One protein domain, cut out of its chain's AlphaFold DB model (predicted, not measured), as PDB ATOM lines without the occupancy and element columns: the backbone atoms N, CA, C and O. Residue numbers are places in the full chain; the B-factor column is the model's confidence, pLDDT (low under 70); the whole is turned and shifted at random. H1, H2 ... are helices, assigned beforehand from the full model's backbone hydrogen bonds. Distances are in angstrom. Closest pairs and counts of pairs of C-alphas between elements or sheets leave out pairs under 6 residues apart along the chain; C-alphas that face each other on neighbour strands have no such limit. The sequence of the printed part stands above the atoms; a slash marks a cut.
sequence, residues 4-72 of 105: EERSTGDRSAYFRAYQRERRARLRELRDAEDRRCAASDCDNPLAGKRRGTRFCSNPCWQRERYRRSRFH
ATOM      1  N   GLU A   4     213.709 192.185 100.832       54.34
ATOM      2  CA  GLU A   4     214.975 191.466 100.618       54.34
ATOM      3  C   GLU A   4     216.219 192.321 100.901       54.34
ATOM      4  O   GLU A   4     217.164 191.820 101.506       54.34
ATOM      5  N   GLU A   5     216.197 193.622 100.587       53.59
ATOM      6  CA  GLU A   5     217.349 194.519 100.792       53.59
ATOM      7  C   GLU A   5     217.702 194.736 102.273       53.59
ATOM      8  O   GLU A   5     218.873 194.882 102.632       53.59
ATOM      9  N   ARG A   6     216.705 194.697 103.169       55.09
ATOM     10  CA  ARG A   6     216.932 194.830 104.617       55.09
ATOM     11  C   ARG A   6     217.708 193.629 105.184       55.09
ATOM     12  O   ARG A   6     218.555 193.810 106.051       55.09
ATOM     13  N   SER A   7     217.505 192.427 104.632       60.09
ATOM     14  CA  SER A   7     218.177 191.189 105.072       60.09
ATOM     15  C   SER A   7     219.664 191.149 104.690       60.09
ATOM     16  O   SER A   7     220.509 190.720 105.482       60.09
ATOM     17  N   THR A   8     220.021 191.632 103.497       60.69
ATOM     18  CA  THR A   8     221.421 191.762 103.055       60.69
ATOM     19  C   THR A   8     222.141 192.899 103.779       60.69
ATOM     20  O   THR A   8     223.300 192.729 104.169       60.69
ATOM     21  N   GLY A   9     221.449 194.015 104.037       62.38
ATOM     22  CA  GLY A   9     221.934 195.101 104.892       62.38
ATOM     23  C   GLY A   9     222.298 194.615 106.299       62.38
ATOM     24  O   GLY A   9     223.433 194.816 106.736       62.38
ATOM     25  N   ASP A  10     221.399 193.871 106.949       70.69
ATOM     26  CA  ASP A  10     221.613 193.304 108.289       70.69
ATOM     27  C   ASP A  10     222.735 192.255 108.326       70.69
ATOM     28  O   ASP A  10     223.589 192.288 109.215       70.69
ATOM     29  N   ARG A  11     222.827 191.369 107.322       70.31
ATOM     30  CA  ARG A  11     223.944 190.406 107.217       70.31
ATOM     31  C   ARG A  11     225.292 191.106 107.042       70.31
ATOM     32  O   ARG A  11     226.291 190.678 107.624       70.31
ATOM     33  N   SER A  12     225.332 192.200 106.279       80.38
ATOM     34  CA  SER A  12     226.552 192.989 106.089       80.38
ATOM     35  C   SER A  12     226.954 193.761 107.356       80.38
ATOM     36  O   SER A  12     228.146 193.856 107.666       80.38
ATOM     37  N   ALA A  13     225.978 194.254 108.127       86.25
ATOM     38  CA  ALA A  13     226.203 194.915 109.409       86.25
ATOM     39  C   ALA A  13     226.738 193.932 110.457       86.25
ATOM     40  O   ALA A  13     227.756 194.213 111.094       86.25
ATOM     41  N   TYR A  14     226.128 192.747 110.554       87.50
ATOM     42  CA  TYR A  14     226.592 191.665 111.420       87.50
ATOM     43  C   TYR A  14     228.036 191.259 111.100       87.50
ATOM     44  O   TYR A  14     228.885 191.201 111.988       87.50
ATOM     45  N   PHE A  15     228.363 191.061 109.819       89.50
ATOM     46  CA  PHE A  15     229.725 190.708 109.417       89.50
ATOM     47  C   PHE A  15     230.742 191.800 109.778       89.50
ATOM     48  O   PHE A  15     231.835 191.501 110.262       89.50
ATOM     49  N   ARG A  16     230.395 193.078 109.589       90.75
ATOM     50  CA  ARG A  16     231.261 194.199 109.987       90.75
ATOM     51  C   ARG A  16     231.456 194.259 111.503       90.75
ATOM     52  O   ARG A  16     232.576 194.529 111.935       90.75
ATOM     53  N   ALA A  17     230.414 194.003 112.294       92.38
ATOM     54  CA  ALA A  17     230.502 193.931 113.753       92.38
ATOM     55  C   ALA A  17     231.423 192.783 114.195       92.38
ATOM     56  O   ALA A  17     232.402 193.023 114.901       92.38
ATOM     57  N   TYR A  18     231.222 191.584 113.645       91.88
ATOM     58  CA  TYR A  18     232.084 190.428 113.894       91.88
ATOM     59  C   TYR A  18     233.557 190.706 113.550       91.88
ATOM     60  O   TYR A  18     234.462 190.383 114.317       91.88
ATOM     61  N   GLN A  19     233.835 191.364 112.418       94.38
ATOM     62  CA  GLN A  19     235.210 191.726 112.052       94.38
ATOM     63  C   GLN A  19     235.820 192.771 112.997       94.38
ATOM     64  O   GLN A  19     237.034 192.746 113.223       94.38
ATOM     65  N   ARG A  20     235.019 193.686 113.561       94.69
ATOM     66  CA  ARG A  20     235.487 194.637 114.585       94.69
ATOM     67  C   ARG A  20     235.861 193.910 115.872       94.69
ATOM     68  O   ARG A  20     236.966 194.121 116.364       94.69
ATOM     69  N   GLU A  21     235.000 193.022 116.357       94.69
ATOM     70  CA  GLU A  21     235.257 192.206 117.549       94.69
ATOM     71  C   GLU A  21     236.478 191.306 117.364       94.69
ATOM     72  O   GLU A  21     237.381 191.287 118.200       94.69
ATOM     73  N   ARG A  22     236.582 190.635 116.213       95.81
ATOM     74  CA  ARG A  22     237.747 189.812 115.873       95.81
ATOM     75  C   ARG A  22     239.037 190.629 115.883       95.81
ATOM     76  O   ARG A  22     240.044 190.177 116.420       95.81
ATOM     77  N   ARG A  23     239.026 191.839 115.314       95.44
ATOM     78  CA  ARG A  23     240.184 192.748 115.346       95.44
ATOM     79  C   ARG A  23     240.516 193.209 116.764       95.44
ATOM     80  O   ARG A  23     241.698 193.297 117.081       95.44
ATOM     81  N   ALA A  24     239.517 193.494 117.598       94.12
ATOM     82  CA  ALA A  24     239.727 193.856 118.998       94.12
ATOM     83  C   ALA A  24     240.388 192.703 119.768       94.12
ATOM     84  O   ALA A  24     241.442 192.895 120.364       94.12
ATOM     85  N   ARG A  25     239.869 191.481 119.615       94.56
ATOM     86  CA  ARG A  25     240.431 190.276 120.238       94.56
ATOM     87  C   ARG A  25     241.874 190.004 119.810       94.56
ATOM     88  O   ARG A  25     242.711 189.654 120.631       94.56
ATOM     89  N   LEU A  26     242.199 190.202 118.531       94.44
ATOM     90  CA  LEU A  26     243.580 190.075 118.050       94.44
ATOM     91  C   LEU A  26     244.516 191.126 118.666       94.44
ATOM     92  O   LEU A  26     245.676 190.820 118.935       94.44
ATOM     93  N   ARG A  27     244.032 192.351 118.903       90.94
ATOM     94  CA  ARG A  27     244.815 193.387 119.597       90.94
ATOM     95  C   ARG A  27     245.058 193.023 121.053       90.94
ATOM     96  O   ARG A  27     246.172 193.205 121.519       90.94
ATOM     97  N   GLU A  28     244.058 192.481 121.741       89.50
ATOM     98  CA  GLU A  28     244.198 192.015 123.124       89.50
ATOM     99  C   GLU A  28     245.216 190.880 123.246       89.50
ATOM    100  O   GLU A  28     246.071 190.920 124.127       89.50
ATOM    101  N   LEU A  29     245.172 189.905 122.332       89.88
ATOM    102  CA  LEU A  29     246.159 188.824 122.285       89.88
ATOM    103  C   LEU A  29     247.571 189.370 122.072       89.88
ATOM    104  O   LEU A  29     248.485 189.003 122.803       89.88
ATOM    105  N   ARG A  30     247.740 190.300 121.127       87.06
ATOM    106  CA  ARG A  30     249.046 190.913 120.874       87.06
ATOM    107  C   ARG A  30     249.540 191.751 122.049       87.06
ATOM    108  O   ARG A  30     250.709 191.696 122.396       87.06
ATOM    109  N   ASP A  31     248.645 192.482 122.700       84.62
ATOM    110  CA  ASP A  31     248.953 193.228 123.917       84.62
ATOM    111  C   ASP A  31     249.350 192.310 125.082       84.62
ATOM    112  O   ASP A  31     250.159 192.706 125.924       84.62
ATOM    113  N   ALA A  32     248.767 191.110 125.157       82.50
ATOM    114  CA  ALA A  32     249.146 190.090 126.124       82.50
ATOM    115  C   ALA A  32     250.530 189.509 125.800       82.50
ATOM    116  O   ALA A  32     251.353 189.395 126.706       82.50
ATOM    117  N   GLU A  33     250.822 189.221 124.528       82.94
ATOM    118  CA  GLU A  33     252.155 188.802 124.073       82.94
ATOM    119  C   GLU A  33     253.221 189.866 124.356       82.94
ATOM    120  O   GLU A  33     254.257 189.554 124.937       82.94
ATOM    121  N   ASP A  34     252.942 191.130 124.035       81.12
ATOM    122  CA  ASP A  34     253.853 192.256 124.272       81.12
ATOM    123  C   ASP A  34     254.109 192.495 125.768       81.12
ATOM    124  O   ASP A  34     255.103 193.118 126.141       81.12
ATOM    125  N   ARG A  35     253.216 192.014 126.639       82.12
ATOM    126  CA  ARG A  35     253.383 192.046 128.094       82.12
ATOM    127  C   ARG A  35     254.078 190.809 128.649       82.12
ATOM    128  O   ARG A  35     254.369 190.831 129.839       82.12
ATOM    129  N   ARG A  36     254.355 189.756 127.877       85.81
ATOM    130  CA  ARG A  36     255.096 188.588 128.383       85.81
ATOM    131  C   ARG A  36     256.598 188.843 128.363       85.81
ATOM    132  O   ARG A  36     257.131 189.532 127.495       85.81
ATOM    133  N   CYS A  37     257.295 188.278 129.343       87.50
ATOM    134  CA  CYS A  37     258.748 188.252 129.331       87.50
ATOM    135  C   CYS A  37     259.245 187.409 128.145       87.50
ATOM    136  O   CYS A  37     258.757 186.312 127.904       87.50
ATOM    137  N   ALA A  38     260.250 187.902 127.426       86.50
ATOM    138  CA  ALA A  38     260.889 187.176 126.331       86.50
ATOM    139  C   ALA A  38     261.862 186.085 126.807       86.50
ATOM    140  O   ALA A  38     262.451 185.404 125.972       86.50
ATOM    141  N   ALA A  39     262.081 185.945 128.120       85.50
ATOM    142  CA  ALA A  39     262.839 184.818 128.644       85.50
ATOM    143  C   ALA A  39     261.985 183.555 128.535       85.50
ATOM    144  O   ALA A  39     260.873 183.501 129.054       85.50
ATOM    145  N   SER A  40     262.538 182.553 127.869       81.69
ATOM    146  CA  SER A  40     261.873 181.297 127.509       81.69
ATOM    147  C   SER A  40     261.322 180.509 128.706       81.69
ATOM    148  O   SER A  40     260.296 179.852 128.570       81.69
ATOM    149  N   ASP A  41     261.945 180.638 129.880       84.12
ATOM    150  CA  ASP A  41     261.521 179.982 131.127       84.12
ATOM    151  C   ASP A  41     260.786 180.946 132.089       84.12
ATOM    152  O   ASP A  41     260.811 180.762 133.306       84.12
ATOM    153  N   CYS A  42     260.211 182.045 131.581       82.81
ATOM    154  CA  CYS A  42     259.576 183.070 132.410       82.81
ATOM    155  C   CYS A  42     258.188 183.460 131.896       82.81
ATOM    156  O   CYS A  42     258.055 184.188 130.914       82.81
ATOM    157  N   ASP A  43     257.157 183.074 132.644       83.62
ATOM    158  CA  ASP A  43     255.765 183.456 132.375       83.62
ATOM    159  C   ASP A  43     255.351 184.787 133.010       83.62
ATOM    160  O   ASP A  43     254.221 185.245 132.826       83.62
ATOM    161  N   ASN A  44     256.256 185.437 133.749       84.31
ATOM    162  CA  ASN A  44     255.924 186.684 134.421       84.31
ATOM    163  C   ASN A  44     255.678 187.812 133.410       84.31
ATOM    164  O   ASN A  44     256.478 188.004 132.483       84.31
ATOM    165  N   PRO A  45     254.619 188.612 133.614       82.25
ATOM    166  CA  PRO A  45     254.395 189.787 132.803       82.25
ATOM    167  C   PRO A  45     255.482 190.841 133.057       82.25
ATOM    168  O   PRO A  45     256.096 190.912 134.124       82.25
ATOM    169  N   LEU A  46     255.718 191.696 132.070       83.19
ATOM    170  CA  LEU A  46     256.546 192.884 132.212       83.19
ATOM    171  C   LEU A  46     255.900 193.828 133.233       83.19
ATOM    172  O   LEU A  46     254.697 194.083 133.168       83.19
ATOM    173  N   ALA A  47     256.706 194.426 134.115       74.19
ATOM    174  CA  ALA A  47     256.265 195.399 135.127       74.19
ATOM    175  C   ALA A  47     255.754 196.742 134.540       74.19
ATOM    176  O   ALA A  47     255.647 197.748 135.236       74.19
ATOM    177  N   GLY A  48     255.449 196.779 133.242       69.06
ATOM    178  CA  GLY A  48     254.898 197.916 132.522       69.06
ATOM    179  C   GLY A  48     255.038 197.749 131.009       69.06
ATOM    180  O   GLY A  48     255.933 197.065 130.519       69.06
ATOM    181  N   LYS A  49     254.174 198.428 130.246       61.97
ATOM    182  CA  LYS A  49     254.327 198.579 128.790       61.97
ATOM    183  C   LYS A  49     255.333 199.701 128.497       61.97
ATOM    184  O   LYS A  49     254.949 200.782 128.057       61.97
ATOM    185  N   ARG A  50     256.622 199.494 128.780       64.88
ATOM    186  CA  ARG A  50     257.661 200.410 128.281       64.88
ATOM    187  C   ARG A  50     258.148 199.901 126.929       64.88
ATOM    188  O   ARG A  50     258.557 198.751 126.797       64.88
ATOM    189  N   ARG A  51     258.082 200.757 125.902       59.91
ATOM    190  CA  ARG A  51     258.643 200.440 124.580       59.91
ATOM    191  C   ARG A  51     260.129 200.106 124.758       59.91
ATOM    192  O   ARG A  51     260.869 200.911 125.311       59.91
ATOM    193  N   GLY A  52     260.538 198.921 124.313       64.62
ATOM    194  CA  GLY A  52     261.938 198.484 124.312       64.62
ATOM    195  C   GLY A  52     262.345 197.521 125.434       64.62
ATOM    196  O   GLY A  52     263.374 196.863 125.299       64.62
ATOM    197  N   THR A  53     261.553 197.348 126.498       76.56
ATOM    198  CA  THR A  53     261.851 196.338 127.528       76.56
ATOM    199  C   THR A  53     261.195 195.013 127.164       76.56
ATOM    200  O   THR A  53     259.978 194.898 127.235       76.56
ATOM    201  N   ARG A  54     261.988 194.012 126.767       84.50
ATOM    202  CA  ARG A  54     261.495 192.656 126.443       84.50
ATOM    203  C   ARG A  54     261.594 191.674 127.612       84.50
ATOM    204  O   ARG A  54     261.104 190.560 127.508       84.50
ATOM    205  N   PHE A  55     262.238 192.061 128.709       86.56
ATOM    206  CA  PHE A  55     262.480 191.196 129.862       86.56
ATOM    207  C   PHE A  55     261.901 191.828 131.122       86.56
ATOM    208  O   PHE A  55     262.053 193.030 131.334       86.56
ATOM    209  N   CYS A  56     261.254 191.021 131.963       86.50
ATOM    210  CA  CYS A  56     260.626 191.500 133.196       86.50
ATOM    211  C   CYS A  56     261.655 191.908 134.264       86.50
ATOM    212  O   CYS A  56     261.335 192.683 135.159       86.50
ATOM    213  N   SER A  57     262.888 191.402 134.169       85.38
ATOM    214  CA  SER A  57     263.975 191.684 135.104       85.38
ATOM    215  C   SER A  57     265.354 191.445 134.471       85.38
ATOM    216  O   SER A  57     265.486 190.712 133.485       85.38
ATOM    217  N   ASN A  58     266.400 192.028 135.063       84.81
ATOM    218  CA  ASN A  58     267.789 191.820 134.640       84.81
ATOM    219  C   ASN A  58     268.233 190.333 134.704       84.81
ATOM    220  O   ASN A  58     268.837 189.860 133.740       84.81
ATOM    221  N   PRO A  59     267.873 189.541 135.741       88.75
ATOM    222  CA  PRO A  59     268.154 188.102 135.759       88.75
ATOM    223  C   PRO A  59     267.514 187.314 134.609       88.75
ATOM    224  O   PRO A  59     268.078 186.319 134.155       88.75
ATOM    225  N   CYS A  60     266.335 187.720 134.128       88.25
ATOM    226  CA  CYS A  60     265.705 187.087 132.964       88.25
ATOM    227  C   CYS A  60     266.473 187.390 131.673       88.25
ATOM    228  O   CYS A  60     266.686 186.485 130.871       88.25
ATOM    229  N   TRP A  61     266.949 188.627 131.502       87.06
ATOM    230  CA  TRP A  61     267.799 188.987 130.367       87.06
ATOM    231  C   TRP A  61     269.129 188.221 130.367       87.06
ATOM    232  O   TRP A  61     269.513 187.678 129.332       87.06
ATOM    233  N   GLN A  62     269.816 188.129 131.511       88.75
ATOM    234  CA  GLN A  62     271.097 187.416 131.590       88.75
ATOM    235  C   GLN A  62     270.960 185.918 131.320       88.75
ATOM    236  O   GLN A  62     271.759 185.366 130.566       88.75
ATOM    237  N   ARG A  63     269.933 185.266 131.884       88.75
ATOM    238  CA  ARG A  63     269.676 183.839 131.638       88.75
ATOM    239  C   ARG A  63     269.380 183.560 130.172       88.75
ATOM    240  O   ARG A  63     269.989 182.664 129.599       88.75
ATOM    241  N   GLU A  64     268.517 184.360 129.547       89.12
ATOM    242  CA  GLU A  64     268.208 184.203 128.124       89.12
ATOM    243  C   GLU A  64     269.440 184.475 127.247       89.12
ATOM    244  O   GLU A  64     269.715 183.731 126.311       89.12
ATOM    245  N   ARG A  65     270.243 185.497 127.573       88.00
ATOM    246  CA  ARG A  65     271.512 185.778 126.883       88.00
ATOM    247  C   ARG A  65     272.479 184.596 126.972       88.00
ATOM    248  O   ARG A  65     273.047 184.215 125.954       88.00
ATOM    249  N   TYR A  66     272.640 184.021 128.162       88.19
ATOM    250  CA  TYR A  66     273.508 182.870 128.405       88.19
ATOM    251  C   TYR A  66     273.024 181.601 127.697       88.19
ATOM    252  O   TYR A  66     273.806 180.842 127.125       88.19
ATOM    253  N   ARG A  67     271.707 181.382 127.704       86.88
ATOM    254  CA  ARG A  67     271.064 180.297 126.967       86.88
ATOM    255  C   ARG A  67     271.350 180.433 125.474       86.88
ATOM    256  O   ARG A  67     271.846 179.496 124.860       86.88
ATOM    257  N   ARG A  68     271.107 181.618 124.906       85.19
ATOM    258  CA  ARG A  68     271.347 181.897 123.485       85.19
ATOM    259  C   ARG A  68     272.812 181.720 123.097       85.19
ATOM    260  O   ARG A  68     273.052 181.133 122.052       85.19
ATOM    261  N   SER A  69     273.775 182.150 123.918       85.44
ATOM    262  CA  SER A  69     275.196 181.905 123.622       85.44
ATOM    263  C   SER A  69     275.518 180.409 123.574       85.44
ATOM    264  O   SER A  69     276.064 179.956 122.578       85.44
ATOM    265  N   ARG A  70     275.046 179.614 124.548       77.81
ATOM    266  CA  ARG A  70     275.279 178.156 124.563       77.81
ATOM    267  C   ARG A  70     274.699 177.415 123.355       77.81
ATOM    268  O   ARG A  70     275.237 176.387 122.962       77.81
ATOM    269  N   PHE A  71     273.600 177.901 122.779       66.12
ATOM    270  CA  PHE A  71     273.019 177.302 121.573       66.12
ATOM    271  C   PHE A  71     273.712 177.743 120.276       66.12
ATOM    272  O   PHE A  71     273.548 177.073 119.260       66.12
ATOM    273  N   HIS A  72     274.503 178.820 120.297       57.06
ATOM    274  CA  HIS A  72     275.340 179.220 119.163       57.06
ATOM    275  C   HIS A  72     276.696 178.496 119.139       57.06
ATOM    276  O   HIS A  72     277.250 178.308 118.060       57.06
TER     277      HIS A  72
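AT A GLANCE: This is residues 4 to 72 of the 105 residues of an uncharacterized protein of Dehalococcoidia bacterium (UniProt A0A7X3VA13). One long helix, H1, sticks out as an arm with residues 4 to 30 from a small head, which holds the looped link of residues 35 to 57 and the shorter helix H2, set crosswise to H1 beyond its far end. The printed part has 69 residues with two named helices, H1 then H2, and no named strand; its class is all helix. It is extended, with a radius of gyration of the C-alphas of 20.4 A and spans of 66 by 27 by 18 A, the arm making the length.

IN THESE COORDINATES: Find C-alpha 4 at (214.975, 191.466, 100.618); from there H1, residues 4 to 34, runs 45.5 A to C-alpha 34. H2, residues 58 to 72, runs 21.3 A to C-alpha 72 at (275.340, 179.220, 119.163).

HOW THE PARTS SIT: H1 and H2 are apart, joined by a long link of 23 residues. In both helices every O i to N i+4 pair is within hydrogen-bond range.

THE WHOLE: The C-alphas farthest apart, of Glu 4 and Arg 70, are 66.2 A apart. The printed part has no cut. Look for pLDDT under 70 at residues 4 to 9, 48 to 52 and 71 to 72.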